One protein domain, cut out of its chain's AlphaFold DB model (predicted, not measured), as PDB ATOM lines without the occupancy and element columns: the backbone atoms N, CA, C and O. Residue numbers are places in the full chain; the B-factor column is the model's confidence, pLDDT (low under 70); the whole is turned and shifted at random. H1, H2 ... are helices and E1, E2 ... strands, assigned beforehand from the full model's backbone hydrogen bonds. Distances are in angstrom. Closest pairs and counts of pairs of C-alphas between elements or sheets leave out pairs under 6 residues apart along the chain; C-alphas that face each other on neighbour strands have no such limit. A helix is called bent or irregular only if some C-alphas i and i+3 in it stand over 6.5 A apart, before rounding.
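AT A GLANCE: This is residues 115 to 330 of the 597 residues of an uncharacterized protein of Flavobacteriales bacterium 32-34-25 (UniProt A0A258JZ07). A long kinked helix, H7, and H9, which crosses it, make the core of a mostly helical body. The hairpin of H4 and H5 packs on H7 through H4 at one end of the long axis, and at the other end H1 packs on H9, with H2 and H11 packed on H1. H3 lies along one side of the core and packs on H4, while H8 packs on H7 and H9 on the opposite side, with H6 near it. The printed part has 216 residues with eleven named helices and one named strand, in the order H1 to H10, E1, H11; E1 pairs with no named strand. The whole is compact, with a radius of gyration of the C-alphas of 17.3 A, and spans 52 by 37 by 35 A.

IN THESE COORDINATES: The longest helix, H7, is residues 242 to 266, 35.8 A from C-alpha 242 at (-94.898, -15.720, -46.404) to C-alpha 266, with a kink of 70 degrees near residue 260. H9 is residues 283 to 296, 20.1 A, and H8 is residues 268 to 277. H4, residues 183 to 201, is 25.6 A long, and H5, residues 211 to 225, is 21.4 A long. H6 is residues 230 to 238, and H3 is residues 155 to 166. H1, residues 115 to 132, runs 26.0 A from C-alpha 115 at (-117.610, -0.780, -60.253). H2 is residues 136 to 148, H10 residues 299 to 303 and E1 residues 304 to 306. H11, residues 308 to 328, is 30.6 A long and ends with C-alpha 328 at (-110.516, -4.494, -63.353). Irregular are H6, H7, H8 and H11, with C-alphas 231 and 234 7.1 A apart, 259 and 262 8.3 A, 274 and 277 7.1 A, and 309 and 312 7.6 A.

HOW THE PARTS SIT: H7 touches H9 at a steep tilt of 54 degrees, the same way; their closest C-alphas, those of Gly 253 and Ala 290, are 4.0 A apart. With residues 255 to 261 alone H7 touches H4, closest at the C-alphas of Phe 259 and Lys 184, 4.8 A. H4 and H5 form a hairpin at a shallow tilt of 4 degrees, opposite ways, closest at the C-alphas of Val 200 and Lys 214, 5.6 A. H7 and H8 form a hairpin too, closest at the C-alphas of Leu 264 and Ser 270, 6.8 A. H6 touches no helix but is near H7. H9 touches the hub, H1, at a steep tilt of 48 degrees, opposite ways, with the C-alphas of Met 296 and Gly 122 closest at 4.1 A. H1 also touches H11 at a steep tilt of 40 degrees, opposite ways, with the C-alphas of Arg 120 and Ala 321 closest at 5.2 A. H1 and H2 form a hairpin, closest at the C-alphas of Leu 130 and Ser 138, 5.9 A. H10 touches H1, closest at the C-alphas of Met 301 and Asn 121, 5.7 A, and E1 is near H1. H3 touches H4, closest at the C-alphas of Phe 156 and Ile 198, 6.9 A. H1 and H7 are apart, as are H4 and H9. Every O i to N i+4 pair is within hydrogen-bond range in H1, H3, H4, H5 and H9, against 6 of 9 in H2, 3 of 5 in H6, 15 of 21 in H7, 2 of 6 in H8, 0 of 1 in H10 and 15 of 17 in H11. Of the O i to N i+3 pairs, 3 of 7 are within range in H8 and 2 of 2 in H10.

THE WHOLE: The two C-alphas farthest apart, those of Asn 178 and Ser 309, are 54.7 A apart. The printed part has no cut. The link from H3 to H4, residues 167 to 182, is long, and its residues 176 to 181 stand free. The mean pLDDT of the printed part is 79.3; 46 residues are under 70, among them residues 200 to 209 and 223 to 238.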
ATOM      1  N   PHE A 115    -119.012  -0.761 -60.681       84.94
ATOM      2  CA  PHE A 115    -117.610  -0.780 -60.253       84.94
ATOM      3  C   PHE A 115    -117.094   0.615 -59.918       84.94
ATOM      4  O   PHE A 115    -116.569   0.832 -58.824       84.94
ATOM      5  N   TYR A 116    -117.313   1.575 -60.816       90.50
ATOM      6  CA  TYR A 116    -116.935   2.968 -60.602       90.50
ATOM      7  C   TYR A 116    -117.552   3.542 -59.320       90.50
ATOM      8  O   TYR A 116    -116.835   4.098 -58.490       90.50
ATOM      9  N   SER A 117    -118.865   3.383 -59.134       89.50
ATOM     10  CA  SER A 117    -119.593   3.977 -58.010       89.50
ATOM     11  C   SER A 117    -119.079   3.474 -56.653       89.50
ATOM     12  O   SER A 117    -118.787   4.270 -55.754       89.50
ATOM     13  N   HIS A 118    -118.868   2.160 -56.517       91.44
ATOM     14  CA  HIS A 118    -118.330   1.571 -55.289       91.44
ATOM     15  C   HIS A 118    -116.875   1.990 -55.034       91.44
ATOM     16  O   HIS A 118    -116.540   2.382 -53.915       91.44
ATOM     17  N   LEU A 119    -116.018   1.981 -56.062       93.31
ATOM     18  CA  LEU A 119    -114.626   2.439 -55.948       93.31
ATOM     19  C   LEU A 119    -114.548   3.917 -55.543       93.31
ATOM     20  O   LEU A 119    -113.807   4.265 -54.622       93.31
ATOM     21  N   ARG A 120    -115.370   4.775 -56.161       93.81
ATOM     22  CA  ARG A 120    -115.491   6.199 -55.821       93.81
ATOM     23  C   ARG A 120    -115.853   6.376 -54.352       93.81
ATOM     24  O   ARG A 120    -115.217   7.170 -53.662       93.81
ATOM     25  N   ASN A 121    -116.837   5.635 -53.846       93.44
ATOM     26  CA  ASN A 121    -117.228   5.717 -52.437       93.44
ATOM     27  C   ASN A 121    -116.100   5.274 -51.496       93.44
ATOM     28  O   ASN A 121    -115.853   5.944 -50.491       93.44
ATOM     29  N   GLY A 122    -115.374   4.208 -51.850       94.12
ATOM     30  CA  GLY A 122    -114.179   3.765 -51.132       94.12
ATOM     31  C   GLY A 122    -113.115   4.864 -51.050       94.12
ATOM     32  O   GLY A 122    -112.661   5.216 -49.962       94.12
ATOM     33  N   PHE A 123    -112.766   5.466 -52.188       94.81
ATOM     34  CA  PHE A 123    -111.747   6.513 -52.270       94.81
ATOM     35  C   PHE A 123    -112.133   7.800 -51.548       94.81
ATOM     36  O   PHE A 123    -111.328   8.345 -50.791       94.81
ATOM     37  N   VAL A 124    -113.371   8.264 -51.718       92.62
ATOM     38  CA  VAL A 124    -113.874   9.438 -50.998       92.62
ATOM     39  C   VAL A 124    -113.924   9.175 -49.493       92.62
ATOM     40  O   VAL A 124    -113.642  10.080 -48.711       92.62
ATOM     41  N   GLY A 125    -114.223   7.945 -49.069       89.94
ATOM     42  CA  GLY A 125    -114.224   7.548 -47.661       89.94
ATOM     43  C   GLY A 125    -112.846   7.644 -47.023       89.94
ATOM     44  O   GLY A 125    -112.684   8.292 -45.988       89.94
ATOM     45  N   VAL A 126    -111.839   7.078 -47.694       91.12
ATOM     46  CA  VAL A 126    -110.433   7.184 -47.283       91.12
ATOM     47  C   VAL A 126    -109.982   8.643 -47.260       91.12
ATOM     48  O   VAL A 126    -109.412   9.098 -46.272       91.12
ATOM     49  N   TYR A 127    -110.271   9.413 -48.311       90.88
ATOM     50  CA  TYR A 127    -109.850  10.811 -48.386       90.88
ATOM     51  C   TYR A 127    -110.491  11.682 -47.300       90.88
ATOM     52  O   TYR A 127    -109.808  12.490 -46.666       90.88
ATOM     53  N   LYS A 128    -111.787  11.478 -47.035       86.50
ATOM     54  CA  LYS A 128    -112.492  12.121 -45.928       86.50
ATOM     55  C   LYS A 128    -111.761  11.862 -44.617       86.50
ATOM     56  O   LYS A 128    -111.463  12.826 -43.918       86.50
ATOM     57  N   GLU A 129    -111.429  10.605 -44.326       83.25
ATOM     58  CA  GLU A 129    -110.714  10.213 -43.107       83.25
ATOM     59  C   GLU A 129    -109.313  10.838 -43.002       83.25
ATOM     60  O   GLU A 129    -108.904  11.312 -41.940       83.25
ATOM     61  N   LEU A 130    -108.584  10.928 -44.112       84.88
ATOM     62  CA  LEU A 130    -107.281  11.594 -44.140       84.88
ATOM     63  C   LEU A 130    -107.388  13.094 -43.820       84.88
ATOM     64  O   LEU A 130    -106.543  13.622 -43.095       84.88
ATOM     65  N   ILE A 131    -108.444  13.771 -44.287       81.62
ATOM     66  CA  ILE A 131    -108.707  15.172 -43.927       81.62
ATOM     67  C   ILE A 131    -109.125  15.300 -42.455       81.62
ATOM     68  O   ILE A 131    -108.719  16.264 -41.811       81.62
ATOM     69  N   ILE A 132    -109.860  14.334 -41.880       73.31
ATOM     70  CA  ILE A 132    -110.208  14.320 -40.435       73.31
ATOM     71  C   ILE A 132    -108.958  14.376 -39.565       73.31
ATOM     72  O   ILE A 132    -108.923  15.104 -38.572       73.31
ATOM     73  N   ASN A 133    -107.921  13.641 -39.957       66.50
ATOM     74  CA  ASN A 133    -106.653  13.606 -39.237       66.50
ATOM     75  C   ASN A 133    -105.769  14.851 -39.492       66.50
ATOM     76  O   ASN A 133    -104.744  15.009 -38.829       66.50
ATOM     77  N   ASN A 134    -106.193  15.731 -40.412       65.94
ATOM     78  CA  ASN A 134    -105.725  17.091 -40.717       65.94
ATOM     79  C   ASN A 134    -104.226  17.363 -40.515       65.94
ATOM     80  O   ASN A 134    -103.834  18.372 -39.925       65.94
ATOM     81  N   ASN A 135    -103.364  16.479 -41.010       67.38
ATOM     82  CA  ASN A 135    -101.939  16.762 -41.074       67.38
ATOM     83  C   ASN A 135    -101.426  16.563 -42.503       67.38
ATOM     84  O   ASN A 135    -101.889  15.702 -43.253       67.38
ATOM     85  N   LYS A 136    -100.458  17.402 -42.887       74.00
ATOM     86  CA  LYS A 136     -99.895  17.423 -44.241       74.00
ATOM     87  C   LYS A 136     -99.307  16.068 -44.648       74.00
ATOM     88  O   LYS A 136     -99.402  15.703 -45.816       74.00
ATOM     89  N   ASN A 137     -98.721  15.330 -43.701       76.06
ATOM     90  CA  ASN A 137     -98.112  14.026 -43.965       76.06
ATOM     91  C   ASN A 137     -99.163  12.966 -44.344       76.06
ATOM     92  O   ASN A 137     -98.940  12.186 -45.269       76.06
ATOM     93  N   SER A 138    -100.330  12.990 -43.693       75.94
ATOM     94  CA  SER A 138    -101.441  12.075 -43.954       75.94
ATOM     95  C   SER A 138    -101.937  12.176 -45.391       75.94
ATOM     96  O   SER A 138    -102.152  11.149 -46.020       75.94
ATOM     97  N   ILE A 139    -102.068  13.379 -45.956       76.25
ATOM     98  CA  ILE A 139    -102.518  13.525 -47.352       76.25
ATOM     99  C   ILE A 139    -101.358  13.328 -48.332       76.25
ATOM    100  O   ILE A 139    -101.437  12.480 -49.221       76.25
ATOM    101  N   ASN A 140    -100.268  14.084 -48.165       79.50
ATOM    102  CA  ASN A 140     -99.234  14.165 -49.198       79.50
ATOM    103  C   ASN A 140     -98.394  12.890 -49.327       79.50
ATOM    104  O   ASN A 140     -97.884  12.634 -50.418       79.50
ATOM    105  N   THR A 141     -98.249  12.118 -48.249       82.25
ATOM    106  CA  THR A 141     -97.414  10.912 -48.221       82.25
ATOM    107  C   THR A 141     -98.286   9.670 -48.118       82.25
ATOM    108  O   THR A 141     -98.359   8.885 -49.054       82.25
ATOM    109  N   ILE A 142     -98.983   9.512 -46.993       83.50
ATOM    110  CA  ILE A 142     -99.710   8.284 -46.649       83.50
ATOM    111  C   ILE A 142    -100.867   8.038 -47.625       83.50
ATOM    112  O   ILE A 142    -100.944   6.979 -48.245       83.50
ATOM    113  N   GLY A 143    -101.716   9.047 -47.827       86.56
ATOM    114  CA  GLY A 143    -102.830   8.996 -48.767       86.56
ATOM    115  C   GLY A 143    -102.363   8.764 -50.196       86.56
ATOM    116  O   GLY A 143    -102.808   7.820 -50.835       86.56
ATOM    117  N   ASN A 144    -101.429   9.581 -50.690       89.81
ATOM    118  CA  ASN A 144    -100.909   9.417 -52.050       89.81
ATOM    119  C   ASN A 144    -100.251   8.049 -52.281       89.81
ATOM    120  O   ASN A 144    -100.421   7.488 -53.358       89.81
ATOM    121  N   ASN A 145     -99.542   7.485 -51.297       89.44
ATOM    122  CA  ASN A 145     -98.997   6.128 -51.407       89.44
ATOM    123  C   ASN A 145    -100.116   5.084 -51.504       89.44
ATOM    124  O   ASN A 145    -100.067   4.217 -52.373       89.44
ATOM    125  N   PHE A 146    -101.153   5.201 -50.672       91.62
ATOM    126  CA  PHE A 146    -102.314   4.315 -50.729       91.62
ATOM    127  C   PHE A 146    -103.041   4.389 -52.079       91.62
ATOM    128  O   PHE A 146    -103.304   3.357 -52.687       91.62
ATOM    129  N   PHE A 147    -103.334   5.590 -52.584       92.12
ATOM    130  CA  PHE A 147    -104.038   5.759 -53.859       92.12
ATOM    131  C   PHE A 147    -103.206   5.287 -55.058       92.12
ATOM    132  O   PHE A 147    -103.755   4.671 -55.967       92.12
ATOM    133  N   LYS A 148    -101.878   5.467 -55.035       87.94
ATOM    134  CA  LYS A 148    -100.981   4.934 -56.076       87.94
ATOM    135  C   LYS A 148    -101.003   3.412 -56.180       87.94
ATOM    136  O   LYS A 148    -100.818   2.885 -57.274       87.94
ATOM    137  N   ASN A 149    -101.296   2.694 -55.092       87.06
ATOM    138  CA  ASN A 149    -101.449   1.236 -55.149       87.06
ATOM    139  C   ASN A 149    -102.573   0.801 -56.108       87.06
ATOM    140  O   ASN A 149    -102.546  -0.325 -56.601       87.06
ATOM    141  N   PHE A 150    -103.541   1.678 -56.404       89.62
ATOM    142  CA  PHE A 150    -104.650   1.386 -57.314       89.62
ATOM    143  C   PHE A 150    -104.324   1.584 -58.797       89.62
ATOM    144  O   PHE A 150    -105.071   1.090 -59.643       89.62
ATOM    145  N   GLU A 151    -103.208   2.244 -59.120       81.12
ATOM    146  CA  GLU A 151    -102.690   2.298 -60.493       81.12
ATOM    147  C   GLU A 151    -102.182   0.916 -60.934       81.12
ATOM    148  O   GLU A 151    -102.319   0.544 -62.094       81.12
ATOM    149  N   ASN A 152    -101.648   0.126 -59.994       77.69
ATOM    150  CA  ASN A 152    -101.087  -1.203 -60.241       77.69
ATOM    151  C   ASN A 152    -101.509  -2.197 -59.148       77.69
ATOM    152  O   ASN A 152    -100.675  -2.706 -58.396       77.69
ATOM    153  N   LEU A 153    -102.812  -2.482 -59.049       85.69
ATOM    154  CA  LEU A 153    -103.297  -3.506 -58.121       85.69
ATOM    155  C   LEU A 153    -102.691  -4.868 -58.455       85.69
ATOM    156  O   LEU A 153    -102.636  -5.284 -59.616       85.69
ATOM    157  N   THR A 154    -102.314  -5.615 -57.418       85.12
ATOM    158  CA  THR A 154    -101.958  -7.018 -57.603       85.12
ATOM    159  C   THR A 154    -103.177  -7.787 -58.126       85.12
ATOM    160  O   THR A 154    -104.324  -7.442 -57.807       85.12
ATOM    161  N   PRO A 155    -102.979  -8.862 -58.909       82.25
ATOM    162  CA  PRO A 155    -104.101  -9.654 -59.407       82.25
ATOM    163  C   PRO A 155    -104.998 -10.209 -58.294       82.25
ATOM    164  O   PRO A 155    -106.199 -10.359 -58.489       82.25
ATOM    165  N   PHE A 156    -104.418 -10.485 -57.121       83.94
ATOM    166  CA  PHE A 156    -105.153 -10.913 -55.938       83.94
ATOM    167  C   PHE A 156    -106.101  -9.815 -55.428       83.94
ATOM    168  O   PHE A 156    -107.304 -10.060 -55.321       83.94
ATOM    169  N   LYS A 157    -105.591  -8.597 -55.183       88.38
ATOM    170  CA  LYS A 157    -106.408  -7.449 -54.750       88.38
ATOM    171  C   LYS A 157    -107.513  -7.136 -55.759       88.38
ATOM    172  O   LYS A 157    -108.666  -6.971 -55.371       88.38
ATOM    173  N   SER A 158    -107.165  -7.107 -57.048       87.44
ATOM    174  CA  SER A 158    -108.105  -6.853 -58.148       87.44
ATOM    175  C   SER A 158    -109.257  -7.865 -58.165       87.44
ATOM    176  O   SER A 158    -110.424  -7.473 -58.190       87.44
ATOM    177  N   ALA A 159    -108.952  -9.163 -58.053       86.06
ATOM    178  CA  ALA A 159    -109.963 -10.216 -58.038       86.06
ATOM    179  C   ALA A 159    -110.889 -10.134 -56.810       86.06
ATOM    180  O   ALA A 159    -112.104 -10.230 -56.959       86.06
ATOM    181  N   ILE A 160    -110.346  -9.887 -55.612       88.31
ATOM    182  CA  ILE A 160    -111.164  -9.738 -54.397       88.31
ATOM    183  C   ILE A 160    -112.076  -8.510 -54.476       88.31
ATOM    184  O   ILE A 160    -113.256  -8.611 -54.151       88.31
ATOM    185  N   ILE A 161    -111.553  -7.358 -54.912       90.62
ATOM    186  CA  ILE A 161    -112.353  -6.134 -55.079       90.62
ATOM    187  C   ILE A 161    -113.484  -6.377 -56.083       90.62
ATOM    188  O   ILE A 161    -114.619  -5.969 -55.835       90.62
ATOM    189  N   LYS A 162    -113.190  -7.075 -57.186       87.69
ATOM    190  CA  LYS A 162    -114.183  -7.415 -58.205       87.69
ATOM    191  C   LYS A 162    -115.328  -8.254 -57.634       87.69
ATOM    192  O   LYS A 162    -116.490  -7.889 -57.801       87.69
ATOM    193  N   GLU A 163    -114.999  -9.333 -56.925       87.44
ATOM    194  CA  GLU A 163    -115.991 -10.200 -56.277       87.44
ATOM    195  C   GLU A 163    -116.782  -9.458 -55.194       87.44
ATOM    196  O   GLU A 163    -117.995  -9.628 -55.073       87.44
ATOM    197  N   PHE A 164    -116.126  -8.587 -54.423       89.12
ATOM    198  CA  PHE A 164    -116.783  -7.804 -53.377       89.12
ATOM    199  C   PHE A 164    -117.860  -6.882 -53.958       89.12
ATOM    200  O   PHE A 164    -118.988  -6.868 -53.470       89.12
ATOM    201  N   ILE A 165    -117.539  -6.162 -55.037       87.25
ATOM    202  CA  ILE A 165    -118.472  -5.243 -55.707       87.25
ATOM    203  C   ILE A 165    -119.671  -5.993 -56.302       87.25
ATOM    204  O   ILE A 165    -120.794  -5.498 -56.223       87.25
ATOM    205  N   ALA A 166    -119.466  -7.194 -56.845       83.56
ATOM    206  CA  ALA A 166    -120.529  -7.976 -57.478       83.56
ATOM    207  C   ALA A 166    -121.683  -8.363 -56.525       83.56
ATOM    208  O   ALA A 166    -122.777  -8.680 -56.988       83.56
ATOM    209  N   ASN A 167    -121.469  -8.326 -55.203       77.50
ATOM    210  CA  ASN A 167    -122.482  -8.697 -54.212       77.50
ATOM    211  C   ASN A 167    -123.477  -7.565 -53.885       77.50
ATOM    212  O   ASN A 167    -124.499  -7.855 -53.271       77.50
ATOM    213  N   ASN A 168    -123.214  -6.311 -54.291       71.88
ATOM    214  CA  ASN A 168    -123.992  -5.081 -54.004       71.88
ATOM    215  C   ASN A 168    -124.217  -4.718 -52.515       71.88
ATOM    216  O   ASN A 168    -124.466  -3.554 -52.212       71.88
ATOM    217  N   ASP A 169    -124.098  -5.680 -51.603       81.06
ATOM    218  CA  ASP A 169    -124.124  -5.546 -50.147       81.06
ATOM    219  C   ASP A 169    -122.881  -6.214 -49.541       81.06
ATOM    220  O   ASP A 169    -122.093  -6.852 -50.246       81.06
ATOM    221  N   PHE A 170    -122.678  -6.069 -48.222       84.31
ATOM    222  CA  PHE A 170    -121.509  -6.672 -47.581       84.31
ATOM    223  C   PHE A 170    -121.625  -8.199 -47.691       84.31
ATOM    224  O   PHE A 170    -122.565  -8.759 -47.120       84.31
ATOM    225  N   PRO A 171    -120.704  -8.885 -48.391       85.44
ATOM    226  CA  PRO A 171    -120.944 -10.255 -48.814       85.44
ATOM    227  C   PRO A 171    -121.113 -11.232 -47.649       85.44
ATOM    228  O   PRO A 171    -120.356 -11.192 -46.677       85.44
ATOM    229  N   LEU A 172    -122.064 -12.157 -47.783       85.25
ATOM    230  CA  LEU A 172    -122.339 -13.219 -46.816       85.25
ATOM    231  C   LEU A 172    -122.296 -14.577 -47.516       85.25
ATOM    232  O   LEU A 172    -122.897 -14.765 -48.571       85.25
ATOM    233  N   LEU A 173    -121.622 -15.550 -46.906       82.94
ATOM    234  CA  LEU A 173    -121.625 -16.936 -47.364       82.94
ATOM    235  C   LEU A 173    -122.159 -17.850 -46.262       82.94
ATOM    236  O   LEU A 173    -121.471 -18.116 -45.276       82.94
ATOM    237  N   GLN A 174    -123.376 -18.359 -46.453       74.44
ATOM    238  CA  GLN A 174    -123.964 -19.381 -45.590       74.44
ATOM    239  C   GLN A 174    -123.479 -20.774 -46.015       74.44
ATOM    240  O   GLN A 174    -123.538 -21.124 -47.191       74.44
ATOM    241  N   PHE A 175    -122.992 -21.570 -45.060       65.12
ATOM    242  CA  PHE A 175    -122.487 -22.928 -45.321       65.12
ATOM    243  C   PHE A 175    -123.480 -24.038 -44.959       65.12
ATOM    244  O   PHE A 175    -123.433 -25.106 -45.559       65.12
ATOM    245  N   ASP A 176    -124.349 -23.798 -43.972       65.44
ATOM    246  CA  ASP A 176    -125.372 -24.742 -43.519       65.44
ATOM    247  C   ASP A 176    -126.620 -23.962 -43.070       65.44
ATOM    248  O   ASP A 176    -126.531 -23.208 -42.095       65.44
ATOM    249  N   PRO A 177    -127.774 -24.122 -43.743       59.16
ATOM    250  CA  PRO A 177    -129.014 -23.446 -43.365       59.16
ATOM    251  C   PRO A 177    -129.549 -23.874 -41.987       59.16
ATOM    252  O   PRO A 177    -130.389 -23.174 -41.427       59.16
ATOM    253  N   ASN A 178    -129.061 -24.983 -41.414       57.78
ATOM    254  CA  ASN A 178    -129.496 -25.482 -40.105       57.78
ATOM    255  C   ASN A 178    -128.646 -24.973 -38.928       57.78
ATOM    256  O   ASN A 178    -129.013 -25.192 -37.774       57.78
ATOM    257  N   THR A 179    -127.530 -24.285 -39.191       62.53
ATOM    258  CA  THR A 179    -126.640 -23.768 -38.145       62.53
ATOM    259  C   THR A 179    -126.635 -22.241 -38.154       62.53
ATOM    260  O   THR A 179    -125.980 -21.615 -38.990       62.53
ATOM    261  N   PHE A 180    -127.319 -21.627 -37.183       65.31
ATOM    262  CA  PHE A 180    -127.297 -20.173 -37.011       65.31
ATOM    263  C   PHE A 180    -125.925 -19.706 -36.509       65.31
ATOM    264  O   PHE A 180    -125.451 -20.126 -35.449       65.31
ATOM    265  N   ARG A 181    -125.287 -18.813 -37.266       68.81
ATOM    266  CA  ARG A 181    -124.099 -18.061 -36.847       68.81
ATOM    267  C   ARG A 181    -124.386 -16.566 -36.977       68.81
ATOM    268  O   ARG A 181    -125.251 -16.165 -37.742       68.81
ATOM    269  N   ALA A 182    -123.649 -15.744 -36.236       73.31
ATOM    270  CA  ALA A 182    -123.715 -14.293 -36.405       73.31
ATOM    271  C   ALA A 182    -123.182 -13.875 -37.789       73.31
ATOM    272  O   ALA A 182    -122.220 -14.478 -38.271       73.31
ATOM    273  N   ASP A 183    -123.729 -12.804 -38.372       80.38
ATOM    274  CA  ASP A 183    -123.390 -12.318 -39.723       80.38
ATOM    275  C   ASP A 183    -121.892 -12.106 -39.946       80.38
ATOM    276  O   ASP A 183    -121.362 -12.466 -40.997       80.38
ATOM    277  N   LYS A 184    -121.164 -11.642 -38.923       78.62
ATOM    278  CA  LYS A 184    -119.695 -11.543 -38.951       78.62
ATOM    279  C   LYS A 184    -119.000 -12.842 -39.378       78.62
ATOM    280  O   LYS A 184    -118.032 -12.801 -40.133       78.62
ATOM    281  N   ALA A 185    -119.504 -14.002 -38.952       75.69
ATOM    282  CA  ALA A 185    -118.942 -15.293 -39.335       75.69
ATOM    283  C   ALA A 185    -119.204 -15.601 -40.817       75.69
ATOM    284  O   ALA A 185    -118.321 -16.133 -41.484       75.69
ATOM    285  N   TYR A 186    -120.374 -15.231 -41.347       81.75
ATOM    286  CA  TYR A 186    -120.716 -15.400 -42.763       81.75
ATOM    287  C   TYR A 186    -119.959 -14.425 -43.686       81.75
ATOM    288  O   TYR A 186    -119.658 -14.775 -44.828       81.75
ATOM    289  N   ARG A 187    -119.583 -13.231 -43.209       85.19
ATOM    290  CA  ARG A 187    -118.720 -12.295 -43.961       85.19
ATOM    291  C   ARG A 187    -117.282 -12.780 -44.059       85.19
ATOM    292  O   ARG A 187    -116.663 -12.725 -45.122       85.19
ATOM    293  N   VAL A 188    -116.758 -13.274 -42.938       79.31
ATOM    294  CA  VAL A 188    -115.427 -13.879 -42.871       79.31
ATOM    295  C   VAL A 188    -115.378 -15.120 -43.761       79.31
ATOM    296  O   VAL A 188    -114.516 -15.228 -44.623       79.31
ATOM    297  N   ALA A 189    -116.360 -16.006 -43.629       77.88
ATOM    298  CA  ALA A 189    -116.566 -17.168 -44.484       77.88
ATOM    299  C   ALA A 189    -116.472 -16.867 -45.985       77.88
ATOM    300  O   ALA A 189    -115.731 -17.537 -46.709       77.88
ATOM    301  N   TRP A 190    -117.221 -15.858 -46.439       86.06
ATOM    302  CA  TRP A 190    -117.225 -15.434 -47.834       86.06
ATOM    303  C   TRP A 190    -115.827 -15.025 -48.293       86.06
ATOM    304  O   TRP A 190    -115.354 -15.471 -49.340       86.06
ATOM    305  N   PHE A 191    -115.141 -14.223 -47.480       83.62
ATOM    306  CA  PHE A 191    -113.814 -13.725 -47.808       83.62
ATOM    307  C   PHE A 191    -112.802 -14.850 -47.932       83.62
ATOM    308  O   PHE A 191    -112.064 -14.900 -48.911       83.62
ATOM    309  N   LEU A 192    -112.796 -15.796 -46.995       77.00
ATOM    310  CA  LEU A 192    -111.859 -16.918 -47.034       77.00
ATOM    311  C   LEU A 192    -112.102 -17.836 -48.221       77.00
ATOM    312  O   LEU A 192    -111.134 -18.284 -48.828       77.00
ATOM    313  N   LYS A 193    -113.370 -18.098 -48.570       79.06
ATOM    314  CA  LYS A 193    -113.695 -18.880 -49.766       79.06
ATOM    315  C   LYS A 193    -113.094 -18.218 -51.001       79.06
ATOM    316  O   LYS A 193    -112.324 -18.860 -51.699       79.06
ATOM    317  N   ASN A 194    -113.382 -16.937 -51.228       81.12
ATOM    318  CA  ASN A 194    -112.891 -16.224 -52.408       81.12
ATOM    319  C   ASN A 194    -111.364 -16.087 -52.409       81.12
ATOM    320  O   ASN A 194    -110.719 -16.317 -53.427       81.12
ATOM    321  N   THR A 195    -110.767 -15.796 -51.255       76.75
ATOM    322  CA  THR A 195    -109.309 -15.709 -51.097       76.75
ATOM    323  C   THR A 195    -108.651 -17.058 -51.406       76.75
ATOM    324  O   THR A 195    -107.682 -17.113 -52.160       76.75
ATOM    325  N   SER A 196    -109.205 -18.164 -50.896       73.88
ATOM    326  CA  SER A 196    -108.758 -19.517 -51.229       73.88
ATOM    327  C   SER A 196    -108.962 -19.820 -52.706       73.88
ATOM    328  O   SER A 196    -108.033 -20.275 -53.362       73.88
ATOM    329  N   ASP A 197    -110.138 -19.554 -53.263       75.69
ATOM    330  CA  ASP A 197    -110.422 -19.857 -54.660       75.69
ATOM    331  C   ASP A 197    -109.465 -19.103 -55.588       75.69
ATOM    332  O   ASP A 197    -108.840 -19.734 -56.431       75.69
ATOM    333  N   ILE A 198    -109.207 -17.815 -55.358       76.81
ATOM    334  CA  ILE A 198    -108.285 -17.004 -56.171       76.81
ATOM    335  C   ILE A 198    -106.826 -17.473 -56.044       76.81
ATOM    336  O   ILE A 198    -106.101 -17.560 -57.041       76.81
ATOM    337  N   LEU A 199    -106.370 -17.762 -54.822       70.19
ATOM    338  CA  LEU A 199    -104.961 -18.069 -54.547       70.19
ATOM    339  C   LEU A 199    -104.588 -19.538 -54.759       70.19
ATOM    340  O   LEU A 199    -103.410 -19.844 -54.948       70.19
ATOM    341  N   VAL A 200    -105.564 -20.439 -54.671       69.00
ATOM    342  CA  VAL A 200    -105.343 -21.886 -54.597       69.00
ATOM    343  C   VAL A 200    -105.958 -22.617 -55.786       69.00
ATOM    344  O   VAL A 200    -105.323 -23.532 -56.308       69.00
ATOM    345  N   ASN A 201    -107.162 -22.224 -56.218       62.28
ATOM    346  CA  ASN A 201    -107.962 -22.996 -57.178       62.28
ATOM    347  C   ASN A 201    -108.136 -22.313 -58.548       62.28
ATOM    348  O   ASN A 201    -108.401 -22.992 -59.534       62.28
ATOM    349  N   GLY A 202    -108.004 -20.991 -58.631       54.97
ATOM    350  CA  GLY A 202    -108.544 -20.199 -59.728       54.97
ATOM    351  C   GLY A 202    -107.709 -18.964 -60.012       54.97
ATOM    352  O   GLY A 202    -108.072 -17.866 -59.614       54.97
ATOM    353  N   SER A 203    -106.585 -19.141 -60.712       54.19
ATOM    354  CA  SER A 203    -105.944 -18.106 -61.542       54.19
ATOM    355  C   SER A 203    -104.615 -18.605 -62.132       54.19
ATOM    356  O   SER A 203    -103.988 -19.522 -61.602       54.19
ATOM    357  N   LYS A 204    -104.093 -17.883 -63.137       52.88
ATOM    358  CA  LYS A 204    -102.663 -17.905 -63.514       52.88
ATOM    359  C   LYS A 204    -101.710 -17.646 -62.326       52.88
ATOM    360  O   LYS A 204    -100.512 -17.874 -62.458       52.88
ATOM    361  N   LEU A 205    -102.189 -17.134 -61.180       55.00
ATOM    362  CA  LEU A 205    -101.380 -17.002 -59.960       55.00
ATOM    363  C   LEU A 205    -101.319 -18.306 -59.170       55.00
ATOM    364  O   LEU A 205    -100.251 -18.629 -58.658       55.00
ATOM    365  N   ALA A 206    -102.411 -19.072 -59.106       59.34
ATOM    366  CA  ALA A 206    -102.403 -20.403 -58.501       59.34
ATOM    367  C   ALA A 206    -101.438 -21.349 -59.244       59.34
ATOM    368  O   ALA A 206    -100.771 -22.169 -58.616       59.34
ATOM    369  N   GLU A 207    -101.295 -21.185 -60.564       57.78
ATOM    370  CA  GLU A 207    -100.318 -21.913 -61.393       57.78
ATOM    371  C   GLU A 207     -98.854 -21.551 -61.080       57.78
ATOM    372  O   GLU A 207     -97.965 -22.380 -61.261       57.78
ATOM    373  N   LYS A 208     -98.591 -20.335 -60.577       63.06
ATOM    374  CA  LYS A 208     -97.245 -19.872 -60.189       63.06
ATOM    375  C   LYS A 208     -96.846 -20.276 -58.766       63.06
ATOM    376  O   LYS A 208     -95.671 -20.158 -58.422       63.06
ATOM    377  N   LYS A 209     -97.792 -20.728 -57.933       68.56
ATOM    378  CA  LYS A 209     -97.529 -21.161 -56.552       68.56
ATOM    379  C   LYS A 209     -97.172 -22.645 -56.491       68.56
ATOM    380  O   LYS A 209     -97.821 -23.489 -57.106       68.56
ATOM    381  N   THR A 210     -96.168 -22.972 -55.685       74.56
ATOM    382  CA  THR A 210     -95.792 -24.359 -55.376       74.56
ATOM    383  C   THR A 210     -96.889 -25.064 -54.572       74.56
ATOM    384  O   THR A 210     -97.639 -24.430 -53.828       74.56
ATOM    385  N   GLU A 211     -96.950 -26.396 -54.644       74.56
ATOM    386  CA  GLU A 211     -97.896 -27.190 -53.838       74.56
ATOM    387  C   GLU A 211     -97.728 -26.960 -52.326       74.56
ATOM    388  O   GLU A 211     -98.709 -26.953 -51.584       74.56
ATOM    389  N   LYS A 212     -96.502 -26.668 -51.865       77.12
ATOM    390  CA  LYS A 212     -96.224 -26.313 -50.465       77.12
ATOM    391  C   LYS A 212     -96.878 -24.984 -50.061       77.12
ATOM    392  O   LYS A 212     -97.472 -24.908 -48.990       77.12
ATOM    393  N   GLN A 213     -96.814 -23.965 -50.921       74.50
ATOM    394  CA  GLN A 213     -97.467 -22.666 -50.691       74.50
ATOM    395  C   GLN A 213     -98.995 -22.810 -50.694       74.50
ATOM    396  O   GLN A 213     -99.680 -22.328 -49.797       74.50
ATOM    397  N   LYS A 214     -99.548 -23.577 -51.642       75.12
ATOM    398  CA  LYS A 214    -100.989 -23.879 -51.663       75.12
ATOM    399  C   LYS A 214    -101.443 -24.592 -50.385       75.12
ATOM    400  O   LYS A 214    -102.500 -24.261 -49.852       75.12
ATOM    401  N   ALA A 215    -100.665 -25.556 -49.889       77.31
ATOM    402  CA  ALA A 215    -100.968 -26.272 -48.653       77.31
ATOM    403  C   ALA A 215    -100.916 -25.355 -47.419       77.31
ATOM    404  O   ALA A 215    -101.862 -25.365 -46.634       77.31
ATOM    405  N   SER A 216     -99.879 -24.519 -47.294       76.69
ATOM    406  CA  SER A 216     -99.740 -23.559 -46.189       76.69
ATOM    407  C   SER A 216    -100.882 -22.540 -46.164       76.69
ATOM    408  O   SER A 216    -101.510 -22.335 -45.128       76.69
ATOM    409  N   THR A 217    -101.235 -21.987 -47.328       73.94
ATOM    410  CA  THR A 217    -102.388 -21.095 -47.483       73.94
ATOM    411  C   THR A 217    -103.701 -21.791 -47.058       73.94
ATOM    412  O   THR A 217    -104.487 -21.217 -46.305       73.94
ATOM    413  N   LYS A 218    -103.937 -23.052 -47.467       75.12
ATOM    414  CA  LYS A 218    -105.123 -23.841 -47.053       75.12
ATOM    415  C   LYS A 218    -105.175 -24.103 -45.546       75.12
ATOM    416  O   LYS A 218    -106.258 -24.082 -44.964       75.12
ATOM    417  N   GLU A 219    -104.039 -24.414 -44.933       75.75
ATOM    418  CA  GLU A 219    -103.940 -24.693 -43.497       75.75
ATOM    419  C   GLU A 219    -104.239 -23.437 -42.675       75.75
ATOM    420  O   GLU A 219    -105.097 -23.464 -41.794       75.75
ATOM    421  N   TRP A 220    -103.662 -22.306 -43.074       76.25
ATOM    422  CA  TRP A 220    -103.936 -21.011 -42.462       76.25
ATOM    423  C   TRP A 220    -105.420 -20.604 -42.554       76.25
ATOM    424  O   TRP A 220    -105.996 -20.133 -41.571       76.25
ATOM    425  N   PHE A 221    -106.095 -20.868 -43.683       71.94
ATOM    426  CA  PHE A 221    -107.547 -20.650 -43.802       71.94
ATOM    427  C   PHE A 221    -108.374 -21.503 -42.833       71.94
ATOM    428  O   PHE A 221    -109.366 -21.021 -42.280       71.94
ATOM    429  N   LYS A 222    -107.988 -22.770 -42.627       71.00
ATOM    430  CA  LYS A 222    -108.679 -23.665 -41.685       71.00
ATOM    431  C   LYS A 222    -108.545 -23.167 -40.251       71.00
ATOM    432  O   LYS A 222    -109.540 -23.140 -39.528       71.00
ATOM    433  N   ASP A 223    -107.351 -22.730 -39.866       67.00
ATOM    434  CA  ASP A 223    -107.104 -22.169 -38.538       67.00
ATOM    435  C   ASP A 223    -107.931 -20.912 -38.282       67.00
ATOM    436  O   ASP A 223    -108.382 -20.685 -37.159       67.00
ATOM    437  N   PHE A 224    -108.194 -20.121 -39.320       64.62
ATOM    438  CA  PHE A 224    -109.015 -18.925 -39.202       64.62
ATOM    439  C   PHE A 224    -110.507 -19.220 -39.023       64.62
ATOM    440  O   PHE A 224    -111.141 -18.653 -38.137       64.62
ATOM    441  N   LEU A 225    -111.067 -20.159 -39.799       62.94
ATOM    442  CA  LEU A 225    -112.475 -20.579 -39.678       62.94
ATOM    443  C   LEU A 225    -112.822 -21.139 -38.290       62.94
ATOM    444  O   LEU A 225    -113.962 -21.015 -37.829       62.94
ATOM    445  N   ASN A 226    -111.843 -21.767 -37.638       60.53
ATOM    446  CA  ASN A 226    -112.002 -22.374 -36.320       60.53
ATOM    447  C   ASN A 226    -111.945 -21.344 -35.175       60.53
ATOM    448  O   ASN A 226    -112.377 -21.638 -34.062       60.53
ATOM    449  N   ASN A 227    -111.469 -20.127 -35.445       55.75
ATOM    450  CA  ASN A 227    -111.126 -19.107 -34.459       55.75
ATOM    451  C   ASN A 227    -112.003 -17.848 -34.631       55.75
ATOM    452  O   ASN A 227    -111.544 -16.774 -35.002       55.75
ATOM    453  N   ASN A 228    -113.303 -17.976 -34.348       52.38
ATOM    454  CA  ASN A 228    -114.308 -16.915 -34.547       52.38
ATOM    455  C   ASN A 228    -114.302 -15.799 -33.470       52.38
ATOM    456  O   ASN A 228    -115.345 -15.193 -33.211       52.38
ATOM    457  N   ASN A 229    -113.177 -15.528 -32.796       55.09
ATOM    458  CA  ASN A 229    -113.108 -14.497 -31.754       55.09
ATOM    459  C   ASN A 229    -111.896 -13.556 -31.899       55.09
ATOM    460  O   ASN A 229    -110.897 -13.857 -32.550       55.09
ATOM    461  N   THR A 230    -111.997 -12.376 -31.287       52.59
ATOM    462  CA  THR A 230    -110.954 -11.337 -31.292       52.59
ATOM    463  C   THR A 230    -109.683 -11.756 -30.548       52.59
ATOM    464  O   THR A 230    -108.608 -11.246 -30.849       52.59
ATOM    465  N   VAL A 231    -109.774 -12.724 -29.627       52.09
ATOM    466  CA  VAL A 231    -108.644 -13.230 -28.826       52.09
ATOM    467  C   VAL A 231    -107.627 -13.984 -29.692       52.09
ATOM    468  O   VAL A 231    -106.428 -13.925 -29.436       52.09
ATOM    469  N   SER A 232    -108.076 -14.646 -30.759       56.25
ATOM    470  CA  SER A 232    -107.212 -15.344 -31.722       56.25
ATOM    471  C   SER A 232    -106.567 -14.445 -32.787       56.25
ATOM    472  O   SER A 232    -105.669 -14.904 -33.494       56.25
ATOM    473  N   LEU A 233    -106.977 -13.176 -32.902       60.06
ATOM    474  CA  LEU A 233    -106.525 -12.281 -33.971       60.06
ATOM    475  C   LEU A 233    -105.018 -11.955 -33.926       60.06
ATOM    476  O   LEU A 233    -104.376 -12.048 -34.970       60.06
ATOM    477  N   PRO A 234    -104.405 -11.656 -32.760       60.69
ATOM    478  CA  PRO A 234    -102.961 -11.422 -32.686       60.69
ATOM    479  C   PRO A 234    -102.150 -12.642 -33.134       60.69
ATOM    480  O   PRO A 234    -101.173 -12.506 -33.865       60.69
ATOM    481  N   LYS A 235    -102.596 -13.850 -32.759       63.59
ATOM    482  CA  LYS A 235    -101.957 -15.107 -33.170       63.59
ATOM    483  C   LYS A 235    -102.053 -15.299 -34.684       63.59
ATOM    484  O   LYS A 235    -101.064 -15.648 -35.316       63.59
ATOM    485  N   PHE A 236    -103.213 -15.006 -35.263       66.00
ATOM    486  CA  PHE A 236    -103.450 -15.098 -36.702       66.00
ATOM    487  C   PHE A 236    -102.583 -14.134 -37.525       66.00
ATOM    488  O   PHE A 236    -102.030 -14.524 -38.553       66.00
ATOM    489  N   ILE A 237    -102.418 -12.895 -37.052       65.19
ATOM    490  CA  ILE A 237    -101.571 -11.890 -37.710       65.19
ATOM    491  C   ILE A 237    -100.117 -12.370 -37.789       65.19
ATOM    492  O   ILE A 237     -99.449 -12.151 -38.798       65.19
ATOM    493  N   THR A 238     -99.633 -13.049 -36.745       66.88
ATOM    494  CA  THR A 238     -98.257 -13.565 -36.689       66.88
ATOM    495  C   THR A 238     -98.021 -14.832 -37.511       66.88
ATOM    496  O   THR A 238     -96.870 -15.218 -37.686       66.88
ATOM    497  N   THR A 239     -99.074 -15.485 -38.016       74.12
ATOM    498  CA  THR A 239     -98.979 -16.756 -38.757       74.12
ATOM    499  C   THR A 239     -99.375 -16.636 -40.229       74.12
ATOM    500  O   THR A 239     -99.614 -17.661 -40.865       74.12
ATOM    501  N   ILE A 240     -99.469 -15.416 -40.778       76.31
ATOM    502  CA  ILE A 240     -99.764 -15.220 -42.205       76.31
ATOM    503  C   ILE A 240     -98.695 -15.913 -43.075       76.31
ATOM    504  O   ILE A 240     -97.504 -15.761 -42.791       76.31
ATOM    505  N   PRO A 241     -99.080 -16.683 -44.113       76.94
ATOM    506  CA  PRO A 241     -98.119 -17.312 -45.013       76.94
ATOM    507  C   PRO A 241     -97.191 -16.277 -45.657       76.94
ATOM    508  O   PRO A 241     -97.638 -15.182 -46.008       76.94
ATOM    509  N   GLU A 242     -95.915 -16.630 -45.850       78.38
ATOM    510  CA  GLU A 242     -94.898 -15.720 -46.404       78.38
ATOM    511  C   GLU A 242     -95.329 -15.123 -47.749       78.38
ATOM    512  O   GLU A 242     -95.154 -13.934 -48.001       78.38
ATOM    513  N   GLU A 243     -95.983 -15.927 -48.587       75.25
ATOM    514  CA  GLU A 243     -96.490 -15.513 -49.892       75.25
ATOM    515  C   GLU A 243     -97.685 -14.542 -49.847       75.25
ATOM    516  O   GLU A 243     -98.180 -14.151 -50.905       75.25
ATOM    517  N   LEU A 244     -98.181 -14.188 -48.657       78.00
ATOM    518  CA  LEU A 244     -99.266 -13.226 -48.432       78.00
ATOM    519  C   LEU A 244     -98.843 -12.029 -47.575       78.00
ATOM    520  O   LEU A 244     -99.678 -11.168 -47.300       78.00
ATOM    521  N   ILE A 245     -97.567 -11.928 -47.189       81.69
ATOM    522  CA  ILE A 245     -97.062 -10.808 -46.379       81.69
ATOM    523  C   ILE A 245     -97.288  -9.461 -47.084       81.69
ATOM    524  O   ILE A 245     -97.745  -8.512 -46.453       81.69
ATOM    525  N   GLU A 246     -97.062  -9.382 -48.399       82.19
ATOM    526  CA  GLU A 246     -97.313  -8.160 -49.189       82.19
ATOM    527  C   GLU A 246     -98.803  -7.765 -49.247       82.19
ATOM    528  O   GLU A 246     -99.149  -6.621 -49.542       82.19
ATOM    529  N   GLU A 247     -99.700  -8.704 -48.942       86.12
ATOM    530  CA  GLU A 247    -101.152  -8.514 -48.953       86.12
ATOM    531  C   GLU A 247    -101.741  -8.388 -47.541       86.12
ATOM    532  O   GLU A 247    -102.956  -8.246 -47.377       86.12
ATOM    533  N   GLN A 248    -100.892  -8.414 -46.511       85.00
ATOM    534  CA  GLN A 248    -101.309  -8.489 -45.114       85.00
ATOM    535  C   GLN A 248    -102.210  -7.315 -44.718       85.00
ATOM    536  O   GLN A 248    -103.278  -7.533 -44.149       85.00
ATOM    537  N   ALA A 249    -101.830  -6.079 -45.058       87.62
ATOM    538  CA  ALA A 249    -102.619  -4.890 -44.726       87.62
ATOM    539  C   ALA A 249    -104.013  -4.904 -45.380       87.62
ATOM    540  O   ALA A 249    -105.006  -4.555 -44.743       87.62
ATOM    541  N   PHE A 250    -104.096  -5.362 -46.633       90.00
ATOM    542  CA  PHE A 250    -105.349  -5.494 -47.379       90.00
ATOM    543  C   PHE A 250    -106.274  -6.542 -46.751       90.00
ATOM    544  O   PHE A 250    -107.445  -6.265 -46.482       90.00
ATOM    545  N   ILE A 251    -105.732  -7.731 -46.468       86.19
ATOM    546  CA  ILE A 251    -106.465  -8.838 -45.844       86.19
ATOM    547  C   ILE A 251    -107.003  -8.425 -44.471       86.19
ATOM    548  O   ILE A 251    -108.178  -8.640 -44.162       86.19
ATOM    549  N   MET A 252    -106.153  -7.794 -43.659       83.38
ATOM    550  CA  MET A 252    -106.537  -7.324 -42.333       83.38
ATOM    551  C   MET A 252    -107.592  -6.220 -42.416       83.38
ATOM    552  O   MET A 252    -108.571  -6.271 -41.675       83.38
ATOM    553  N   GLY A 253    -107.444  -5.271 -43.346       88.38
ATOM    554  CA  GLY A 253    -108.407  -4.193 -43.561       88.38
ATOM    555  C   GLY A 253    -109.813  -4.719 -43.851       88.38
ATOM    556  O   GLY A 253    -110.766  -4.291 -43.201       88.38
ATOM    557  N   TYR A 254    -109.942  -5.707 -44.746       89.00
ATOM    558  CA  TYR A 254    -111.224  -6.373 -44.997       89.00
ATOM    559  C   TYR A 254    -111.775  -7.032 -43.728       89.00
ATOM    560  O   TYR A 254    -112.933  -6.824 -43.357       89.00
ATOM    561  N   TYR A 255    -110.946  -7.836 -43.056       82.00
ATOM    562  CA  TYR A 255    -111.376  -8.607 -41.895       82.00
ATOM    563  C   TYR A 255    -111.921  -7.717 -40.772       82.00
ATOM    564  O   TYR A 255    -112.961  -8.030 -40.189       82.00
ATOM    565  N   PHE A 256    -111.253  -6.593 -40.489       81.69
ATOM    566  CA  PHE A 256    -111.695  -5.664 -39.451       81.69
ATOM    567  C   PHE A 256    -113.097  -5.131 -39.715       81.69
ATOM    568  O   PHE A 256    -113.910  -5.080 -38.789       81.69
ATOM    569  N   VAL A 257    -113.404  -4.784 -40.963       86.62
ATOM    570  CA  VAL A 257    -114.747  -4.332 -41.326       86.62
ATOM    571  C   VAL A 257    -115.736  -5.488 -41.252       86.62
ATOM    572  O   VAL A 257    -116.793  -5.334 -40.653       86.62
ATOM    573  N   ALA A 258    -115.387  -6.662 -41.782       84.75
ATOM    574  CA  ALA A 258    -116.261  -7.833 -41.761       84.75
ATOM    575  C   ALA A 258    -116.689  -8.231 -40.337       84.75
ATOM    576  O   ALA A 258    -117.843  -8.603 -40.117       84.75
ATOM    577  N   PHE A 259    -115.776  -8.130 -39.368       79.50
ATOM    578  CA  PHE A 259    -116.041  -8.522 -37.986       79.50
ATOM    579  C   PHE A 259    -116.825  -7.474 -37.184       79.50
ATOM    580  O   PHE A 259    -117.591  -7.854 -36.299       79.50
ATOM    581  N   ASN A 260    -116.633  -6.183 -37.482       79.69
ATOM    582  CA  ASN A 260    -117.174  -5.067 -36.694       79.69
ATOM    583  C   ASN A 260    -118.218  -4.232 -37.449       79.69
ATOM    584  O   ASN A 260    -118.567  -3.151 -36.994       79.69
ATOM    585  N   TYR A 261    -118.695  -4.688 -38.609       83.44
ATOM    586  CA  TYR A 261    -119.544  -3.903 -39.507       83.44
ATOM    587  C   TYR A 261    -120.729  -3.239 -38.792       83.44
ATOM    588  O   TYR A 261    -120.956  -2.051 -38.984       83.44
ATOM    589  N   GLU A 262    -121.437  -3.970 -37.927       82.19
ATOM    590  CA  GLU A 262    -122.564  -3.451 -37.147       82.19
ATOM    591  C   GLU A 262    -122.143  -2.300 -36.224       82.19
ATOM    592  O   GLU A 262    -122.754  -1.234 -36.244       82.19
ATOM    593  N   GLU A 263    -121.056  -2.476 -35.469       78.00
ATOM    594  CA  GLU A 263    -120.512  -1.431 -34.593       78.00
ATOM    595  C   GLU A 263    -120.048  -0.214 -35.404       78.00
ATOM    596  O   GLU A 263    -120.229   0.928 -34.988       78.00
ATOM    597  N   LEU A 264    -119.490  -0.442 -36.594       78.00
ATOM    598  CA  LEU A 264    -119.042   0.621 -37.490       78.00
ATOM    599  C   LEU A 264    -120.199   1.414 -38.096       78.00
ATOM    600  O   LEU A 264    -120.035   2.608 -38.349       78.00
ATOM    601  N   LEU A 265    -121.363   0.793 -38.307       77.19
ATOM    602  CA  LEU A 265    -122.574   1.504 -38.719       77.19
ATOM    603  C   LEU A 265    -123.065   2.461 -37.623       77.19
ATOM    604  O   LEU A 265    -123.504   3.567 -37.937       77.19
ATOM    605  N   GLU A 266    -122.954   2.069 -36.351       74.06
ATOM    606  CA  GLU A 266    -123.364   2.891 -35.205       74.06
ATOM    607  C   GLU A 266    -122.315   3.953 -34.831       74.06
ATOM    608  O   GLU A 266    -122.652   5.102 -34.531       74.06
ATOM    609  N   ASN A 267    -121.028   3.594 -34.865       69.69
ATOM    610  CA  ASN A 267    -119.918   4.466 -34.498       69.69
ATOM    611  C   ASN A 267    -118.653   4.201 -35.343       69.69
ATOM    612  O   ASN A 267    -117.722   3.533 -34.889       69.69
ATOM    613  N   PRO A 268    -118.520   4.845 -36.516       62.41
ATOM    614  CA  PRO A 268    -117.362   4.671 -37.401       62.41
ATOM    615  C   PRO A 268    -116.001   5.024 -36.770       62.41
ATOM    616  O   PRO A 268    -114.957   4.627 -37.277       62.41
ATOM    617  N   LYS A 269    -115.977   5.788 -35.665       62.09
ATOM    618  CA  LYS A 269    -114.731   6.233 -35.012       62.09
ATOM    619  C   LYS A 269    -114.014   5.115 -34.246       62.09
ATOM    620  O   LYS A 269    -112.890   5.347 -33.799       62.09
ATOM    621  N   SER A 270    -114.622   3.936 -34.091       62.03
ATOM    622  CA  SER A 270    -114.020   2.801 -33.379       62.03
ATOM    623  C   SER A 270    -112.926   2.077 -34.173       62.03
ATOM    624  O   SER A 270    -112.118   1.376 -33.565       62.03
ATOM    625  N   ILE A 271    -112.798   2.303 -35.494       67.44
ATOM    626  CA  ILE A 271    -111.772   1.633 -36.324       67.44
ATOM    627  C   ILE A 271    -110.369   1.832 -35.732       67.44
ATOM    628  O   ILE A 271    -109.588   0.888 -35.661       67.44
ATOM    629  N   LYS A 272    -110.043   3.036 -35.239       65.50
ATOM    630  CA  LYS A 272    -108.694   3.345 -34.741       65.50
ATOM    631  C   LYS A 272    -108.340   2.600 -33.448       65.50
ATOM    632  O   LYS A 272    -107.214   2.138 -33.321       65.50
ATOM    633  N   SER A 273    -109.291   2.451 -32.522       64.25
ATOM    634  CA  SER A 273    -109.094   1.693 -31.275       64.25
ATOM    635  C   SER A 273    -108.995   0.186 -31.513       64.25
ATOM    636  O   SER A 273    -108.330  -0.518 -30.764       64.25
ATOM    637  N   ILE A 274    -109.621  -0.319 -32.578       63.31
ATOM    638  CA  ILE A 274    -109.610  -1.747 -32.917       63.31
ATOM    639  C   ILE A 274    -108.251  -2.177 -33.515       63.31
ATOM    640  O   ILE A 274    -107.884  -3.349 -33.443       63.31
ATOM    641  N   LEU A 275    -107.460  -1.241 -34.052       68.44
ATOM    642  CA  LEU A 275    -106.178  -1.526 -34.707       68.44
ATOM    643  C   LEU A 275    -104.961  -1.590 -33.777       68.44
ATOM    644  O   LEU A 275    -103.855  -1.799 -34.269       68.44
ATOM    645  N   GLU A 276    -105.109  -1.428 -32.460       68.88
ATOM    646  CA  GLU A 276    -103.978  -1.520 -31.514       68.88
ATOM    647  C   GLU A 276    -103.301  -2.903 -31.516       68.88
ATOM    648  O   GLU A 276    -102.133  -3.030 -31.156       68.88
ATOM    649  N   VAL A 277    -104.011  -3.938 -31.974       70.31
ATOM    650  CA  VAL A 277    -103.506  -5.319 -32.087       70.31
ATOM    651  C   VAL A 277    -102.726  -5.598 -33.379       70.31
ATOM    652  O   VAL A 277    -102.209  -6.701 -33.553       70.31
ATOM    653  N   VAL A 278    -102.655  -4.633 -34.303       74.19
ATOM    654  CA  VAL A 278    -101.956  -4.767 -35.590       74.19
ATOM    655  C   VAL A 278    -100.500  -4.300 -35.453       74.19
ATOM    656  O   VAL A 278    -100.258  -3.263 -34.837       74.19
ATOM    657  N   PRO A 279     -99.519  -5.009 -36.048       75.19
ATOM    658  CA  PRO A 279     -98.128  -4.580 -36.074       75.19
ATOM    659  C   PRO A 279     -97.972  -3.143 -36.579       75.19
ATOM    660  O   PRO A 279     -98.515  -2.771 -37.622       75.19
ATOM    661  N   ALA A 280     -97.189  -2.344 -35.851       80.25
ATOM    662  CA  ALA A 280     -97.041  -0.908 -36.098       80.25
ATOM    663  C   ALA A 280     -96.585  -0.565 -37.530       80.25
ATOM    664  O   ALA A 280     -96.925   0.493 -38.047       80.25
ATOM    665  N   ASN A 281     -95.848  -1.462 -38.191       81.12
ATOM    666  CA  ASN A 281     -95.341  -1.270 -39.550       81.12
ATOM    667  C   ASN A 281     -96.419  -1.356 -40.649       81.12
ATOM    668  O   ASN A 281     -96.182  -0.840 -41.735       81.12
ATOM    669  N   ILE A 282     -97.572  -1.982 -40.389       81.94
ATOM    670  CA  ILE A 282     -98.683  -2.112 -41.358       81.94
ATOM    671  C   ILE A 282     -99.997  -1.504 -40.854       81.94
ATOM    672  O   ILE A 282    -101.010  -1.529 -41.554       81.94
ATOM    673  N   GLN A 283    -100.005  -0.972 -39.630       84.31
ATOM    674  CA  GLN A 283    -101.203  -0.475 -38.959       84.31
ATOM    675  C   GLN A 283    -101.897   0.639 -39.753       84.31
ATOM    676  O   GLN A 283    -103.116   0.622 -39.909       84.31
ATOM    677  N   GLU A 284    -101.122   1.583 -40.290       84.56
ATOM    678  CA  GLU A 284    -101.657   2.716 -41.045       84.56
ATOM    679  C   GLU A 284    -102.239   2.292 -42.397       84.56
ATOM    680  O   GLU A 284    -103.348   2.690 -42.740       84.56
ATOM    681  N   GLU A 285    -101.560   1.420 -43.143       87.81
ATOM    682  CA  GLU A 285    -102.103   0.904 -44.402       87.81
ATOM    683  C   GLU A 285    -103.373   0.069 -44.161       87.81
ATOM    684  O   GLU A 285    -104.367   0.212 -44.874       87.81
ATOM    685  N   THR A 286    -103.379  -0.743 -43.098       87.94
ATOM    686  CA  THR A 286    -104.552  -1.525 -42.673       87.94
ATOM    687  C   THR A 286    -105.737  -0.615 -42.345       87.94
ATOM    688  O   THR A 286    -106.871  -0.919 -42.720       87.94
ATOM    689  N   TYR A 287    -105.485   0.520 -41.684       86.69
ATOM    690  CA  TYR A 287    -106.501   1.533 -41.392       86.69
ATOM    691  C   TYR A 287    -107.159   2.059 -42.664       86.69
ATOM    692  O   TYR A 287    -108.386   2.090 -42.752       86.69
ATOM    693  N   LEU A 288    -106.366   2.422 -43.676       90.38
ATOM    694  CA  LEU A 288    -106.904   2.941 -44.933       90.38
ATOM    695  C   LEU A 288    -107.689   1.879 -45.708       90.38
ATOM    696  O   LEU A 288    -108.774   2.178 -46.205       90.38
ATOM    697  N   TRP A 289    -107.211   0.630 -45.748       93.12
ATOM    698  CA  TRP A 289    -107.961  -0.476 -46.352       93.12
ATOM    699  C   TRP A 289    -109.292  -0.741 -45.638       93.12
ATOM    700  O   TRP A 289    -110.303  -0.964 -46.304       93.12
ATOM    701  N   ALA A 290    -109.333  -0.663 -44.305       89.94
ATOM    702  CA  ALA A 290    -110.579  -0.796 -43.556       89.94
ATOM    703  C   ALA A 290    -111.581   0.317 -43.916       89.94
ATOM    704  O   ALA A 290    -112.740   0.037 -44.225       89.94
ATOM    705  N   TYR A 291    -111.142   1.580 -43.964       88.81
ATOM    706  CA  TYR A 291    -112.011   2.683 -44.394       88.81
ATOM    707  C   TYR A 291    -112.481   2.536 -45.838       88.81
ATOM    708  O   TYR A 291    -113.639   2.844 -46.129       88.81
ATOM    709  N   PHE A 292    -111.612   2.052 -46.724       94.00
ATOM    710  CA  PHE A 292    -111.951   1.775 -48.112       94.00
ATOM    711  C   PHE A 292    -113.107   0.772 -48.201       94.00
ATOM    712  O   PHE A 292    -114.172   1.135 -48.699       94.00
ATOM    713  N   PHE A 293    -112.964  -0.431 -47.629       92.31
ATOM    714  CA  PHE A 293    -114.012  -1.462 -47.669       92.31
ATOM    715  C   PHE A 293    -115.312  -1.029 -46.992       92.31
ATOM    716  O   PHE A 293    -116.393  -1.268 -47.530       92.31
ATOM    717  N   PHE A 294    -115.224  -0.360 -45.838       89.38
ATOM    718  CA  PHE A 294    -116.408   0.151 -45.147       89.38
ATOM    719  C   PHE A 294    -117.159   1.190 -45.990       89.38
ATOM    720  O   PHE A 294    -118.389   1.208 -46.023       89.38
ATOM    721  N   SER A 295    -116.422   2.051 -46.697       91.12
ATOM    722  CA  SER A 295    -117.016   3.157 -47.447       91.12
ATOM    723  C   SER A 295    -117.536   2.746 -48.820       91.12
ATOM    724  O   SER A 295    -118.499   3.356 -49.273       91.12
ATOM    725  N   MET A 296    -116.966   1.720 -49.465       91.62
ATOM    726  CA  MET A 296    -117.377   1.276 -50.808       91.62
ATOM    727  C   MET A 296    -118.890   1.056 -50.931       91.62
ATOM    728  O   MET A 296    -119.505   1.536 -51.880       91.62
ATOM    729  N   LEU A 297    -119.497   0.390 -49.945       83.50
ATOM    730  CA  LEU A 297    -120.928   0.056 -49.929       83.50
ATOM    731  C   LEU A 297    -121.796   1.123 -49.233       83.50
ATOM    732  O   LEU A 297    -123.015   0.987 -49.130       83.50
ATOM    733  N   ASN A 298    -121.190   2.197 -48.721       84.44
ATOM    734  CA  ASN A 298    -121.908   3.210 -47.962       84.44
ATOM    735  C   ASN A 298    -122.600   4.211 -48.896       84.44
ATOM    736  O   ASN A 298    -122.008   5.193 -49.345       84.44
ATOM    737  N   LYS A 299    -123.904   4.013 -49.123       79.75
ATOM    738  CA  LYS A 299    -124.735   4.882 -49.978       79.75
ATOM    739  C   LYS A 299    -124.761   6.349 -49.525       79.75
ATOM    740  O   LYS A 299    -124.966   7.237 -50.351       79.75
ATOM    741  N   ASN A 300    -124.487   6.639 -48.248       82.06
ATOM    742  CA  ASN A 300    -124.413   8.019 -47.752       82.06
ATOM    743  C   ASN A 300    -123.220   8.793 -48.331       82.06
ATOM    744  O   ASN A 300    -123.241  10.022 -48.325       82.06
ATOM    745  N   MET A 301    -122.211   8.107 -48.881       86.31
ATOM    746  CA  MET A 301    -121.074   8.740 -49.561       86.31
ATOM    747  C   MET A 301    -121.489   9.501 -50.819       86.31
ATOM    748  O   MET A 301    -120.821  10.464 -51.200       86.31
ATOM    749  N   LEU A 302    -122.619   9.129 -51.427       84.31
ATOM    750  CA  LEU A 302    -123.209   9.898 -52.513       84.31
ATOM    751  C   LEU A 302    -123.723  11.248 -52.010       84.31
ATOM    752  O   LEU A 302    -123.661  12.207 -52.752       84.31
ATOM    753  N   ARG A 303    -124.171  11.397 -50.763       86.31
ATOM    754  CA  ARG A 303    -124.704  12.677 -50.245       86.31
ATOM    755  C   ARG A 303    -123.625  13.630 -49.717       86.31
ATOM    756  O   ARG A 303    -123.943  14.662 -49.130       86.31
ATOM    757  N   LEU A 304    -122.355  13.282 -49.924       88.81
ATOM    758  CA  LEU A 304    -121.203  14.094 -49.558       88.81
ATOM    759  C   LEU A 304    -120.760  14.947 -50.755       88.81
ATOM    760  O   LEU A 304    -120.350  14.407 -51.781       88.81
ATOM    761  N   PHE A 305    -120.800  16.267 -50.590       90.88
ATOM    762  CA  PHE A 305    -120.398  17.252 -51.594       90.88
ATOM    763  C   PHE A 305    -119.159  17.999 -51.110       90.88
ATOM    764  O   PHE A 305    -119.121  18.452 -49.967       90.88
ATOM    765  N   PHE A 306    -118.143  18.125 -51.956       91.25
ATOM    766  CA  PHE A 306    -116.900  18.794 -51.589       91.25
ATOM    767  C   PHE A 306    -117.070  20.307 -51.679       91.25
ATOM    768  O   PHE A 306    -117.803  20.821 -52.527       91.25
ATOM    769  N   LEU A 307    -116.365  21.038 -50.817       91.44
ATOM    770  CA  LEU A 307    -116.213  22.470 -51.027       91.44
ATOM    771  C   LEU A 307    -115.432  22.745 -52.314       91.44
ATOM    772  O   LEU A 307    -114.584  21.952 -52.733       91.44
ATOM    773  N   LYS A 308    -115.671  23.915 -52.906       90.50
ATOM    774  CA  LYS A 308    -115.073  24.335 -54.177       90.50
ATOM    775  C   LYS A 308    -113.546  24.247 -54.168       90.50
ATOM    776  O   LYS A 308    -112.958  23.784 -55.142       90.50
ATOM    777  N   SER A 309    -112.903  24.631 -53.068       91.56
ATOM    778  CA  SER A 309    -111.451  24.535 -52.904       91.56
ATOM    779  C   SER A 309    -110.927  23.100 -53.043       91.56
ATOM    780  O   SER A 309    -109.814  22.909 -53.519       91.56
ATOM    781  N   PHE A 310    -111.720  22.086 -52.690       91.69
ATOM    782  CA  PHE A 310    -111.325  20.672 -52.726       91.69
ATOM    783  C   PHE A 310    -111.728  19.955 -54.026       91.69
ATOM    784  O   PHE A 310    -111.413  18.775 -54.191       91.69
ATOM    785  N   GLN A 311    -112.368  20.653 -54.969       91.69
ATOM    786  CA  GLN A 311    -112.914  20.064 -56.196       91.69
ATOM    787  C   GLN A 311    -111.861  19.317 -57.032       91.69
ATOM    788  O   GLN A 311    -112.124  18.229 -57.534       91.69
ATOM    789  N   ASN A 312    -110.645  19.854 -57.166       92.19
ATOM    790  CA  ASN A 312    -109.588  19.197 -57.950       92.19
ATOM    791  C   ASN A 312    -109.165  17.845 -57.357       92.19
ATOM    792  O   ASN A 312    -108.899  16.896 -58.101       92.19
ATOM    793  N   ASN A 313    -109.125  17.743 -56.026       92.25
ATOM    794  CA  ASN A 313    -108.851  16.478 -55.351       92.25
ATOM    795  C   ASN A 313    -110.012  15.501 -55.566       92.25
ATOM    796  O   ASN A 313    -109.761  14.336 -55.852       92.25
ATOM    797  N   GLU A 314    -111.265  15.967 -55.527       93.19
ATOM    798  CA  GLU A 314    -112.427  15.125 -55.849       93.19
ATOM    799  C   GLU A 314    -112.357  14.577 -57.284       93.19
ATOM    800  O   GLU A 314    -112.474  13.370 -57.484       93.19
ATOM    801  N   ILE A 315    -112.065  15.432 -58.272       93.44
ATOM    802  CA  ILE A 315    -111.884  15.025 -59.677       93.44
ATOM    803  C   ILE A 315    -110.760  13.990 -59.807       93.44
ATOM    804  O   ILE A 315    -110.879  13.038 -60.576       93.44
ATOM    805  N   THR A 316    -109.669  14.158 -59.059       92.94
ATOM    806  CA  THR A 316    -108.544  13.210 -59.053       92.94
ATOM    807  C   THR A 316    -108.972  11.840 -58.522       92.94
ATOM    808  O   THR A 316    -108.656  10.823 -59.141       92.94
ATOM    809  N   LEU A 317    -109.735  11.801 -57.425       93.62
ATOM    810  CA  LEU A 317    -110.268  10.559 -56.856       93.62
ATOM    811  C   LEU A 317    -111.252   9.871 -57.811       93.62
ATOM    812  O   LEU A 317    -111.178   8.658 -57.989       93.62
ATOM    813  N   GLU A 318    -112.152  10.623 -58.451       93.38
ATOM    814  CA  GLU A 318    -113.112  10.059 -59.411       93.38
ATOM    815  C   GLU A 318    -112.420   9.544 -60.683       93.38
ATOM    816  O   GLU A 318    -112.765   8.473 -61.180       93.38
ATOM    817  N   LYS A 319    -111.377  10.228 -61.173       91.81
ATOM    818  CA  LYS A 319    -110.529   9.711 -62.261       91.81
ATOM    819  C   LYS A 319    -109.865   8.393 -61.895       91.81
ATOM    820  O   LYS A 319    -109.877   7.469 -62.705       91.81
ATOM    821  N   LEU A 320    -109.293   8.309 -60.694       91.50
ATOM    822  CA  LEU A 320    -108.679   7.079 -60.210       91.50
ATOM    823  C   LEU A 320    -109.723   5.960 -60.115       91.50
ATOM    824  O   LEU A 320    -109.466   4.861 -60.591       91.50
ATOM    825  N   ALA A 321    -110.920   6.245 -59.589       92.56
ATOM    826  CA  ALA A 321    -112.006   5.264 -59.499       92.56
ATOM    827  C   ALA A 321    -112.399   4.723 -60.875       92.56
ATOM    828  O   ALA A 321    -112.547   3.513 -61.041       92.56
ATOM    829  N   LEU A 322    -112.524   5.606 -61.869       90.19
ATOM    830  CA  LEU A 322    -112.850   5.210 -63.235       90.19
ATOM    831  C   LEU A 322    -111.739   4.367 -63.864       90.19
ATOM    832  O   LEU A 322    -112.025   3.332 -64.457       90.19
ATOM    833  N   HIS A 323    -110.481   4.770 -63.710       88.25
ATOM    834  CA  HIS A 323    -109.352   3.994 -64.215       88.25
ATOM    835  C   HIS A 323    -109.274   2.608 -63.585       88.25
ATOM    836  O   HIS A 323    -109.141   1.615 -64.294       88.25
ATOM    837  N   THR A 324    -109.396   2.525 -62.260       89.19
ATOM    838  CA  THR A 324    -109.391   1.252 -61.545       89.19
ATOM    839  C   THR A 324    -110.553   0.366 -61.999       89.19
ATOM    840  O   THR A 324    -110.337  -0.822 -62.222       89.19
ATOM    841  N   ALA A 325    -111.755   0.925 -62.196       89.25
ATOM    842  CA  ALA A 325    -112.900   0.177 -62.719       89.25
ATOM    843  C   ALA A 325    -112.599  -0.414 -64.105       89.25
ATOM    844  O   ALA A 325    -112.733  -1.620 -64.302       89.25
ATOM    845  N   LEU A 326    -112.103   0.413 -65.029       85.50
ATOM    846  CA  LEU A 326    -111.749  -0.013 -66.384       85.50
ATOM    847  C   LEU A 326    -110.638  -1.073 -66.377       85.50
ATOM    848  O   LEU A 326    -110.753  -2.083 -67.066       85.50
ATOM    849  N   ASN A 327    -109.605  -0.913 -65.546       83.38
ATOM    850  CA  ASN A 327    -108.523  -1.893 -65.426       83.38
ATOM    851  C   ASN A 327    -109.007  -3.245 -64.878       83.38
ATOM    852  O   ASN A 327    -108.573  -4.285 -65.369       83.38
ATOM    853  N   ILE A 328    -109.909  -3.256 -63.889       82.19
ATOM    854  CA  ILE A 328    -110.516  -4.494 -63.353       82.19
ATOM    855  C   ILE A 328    -111.332  -5.224 -64.437       82.19
ATOM    856  O   ILE A 328    -111.406  -6.459 -64.455       82.19
ATOM    857  N   GLU A 329    -111.904  -4.472 -65.376       78.00
ATOM    858  CA  GLU A 329    -112.604  -4.987 -66.557       78.00
ATOM    859  C   GLU A 329    -111.670  -5.291 -67.746       78.00
ATOM    860  O   GLU A 329    -112.123  -5.803 -68.766       78.00
ATOM    861  N   ASN A 330    -110.356  -5.085 -67.599       78.06
ATOM    862  CA  ASN A 330    -109.333  -5.220 -68.646       78.06
ATOM    863  C   ASN A 330    -109.520  -4.267 -69.841       78.06
ATOM    864  O   ASN A 330    -109.156  -4.594 -70.973       78.06
TER     865      ASN A 330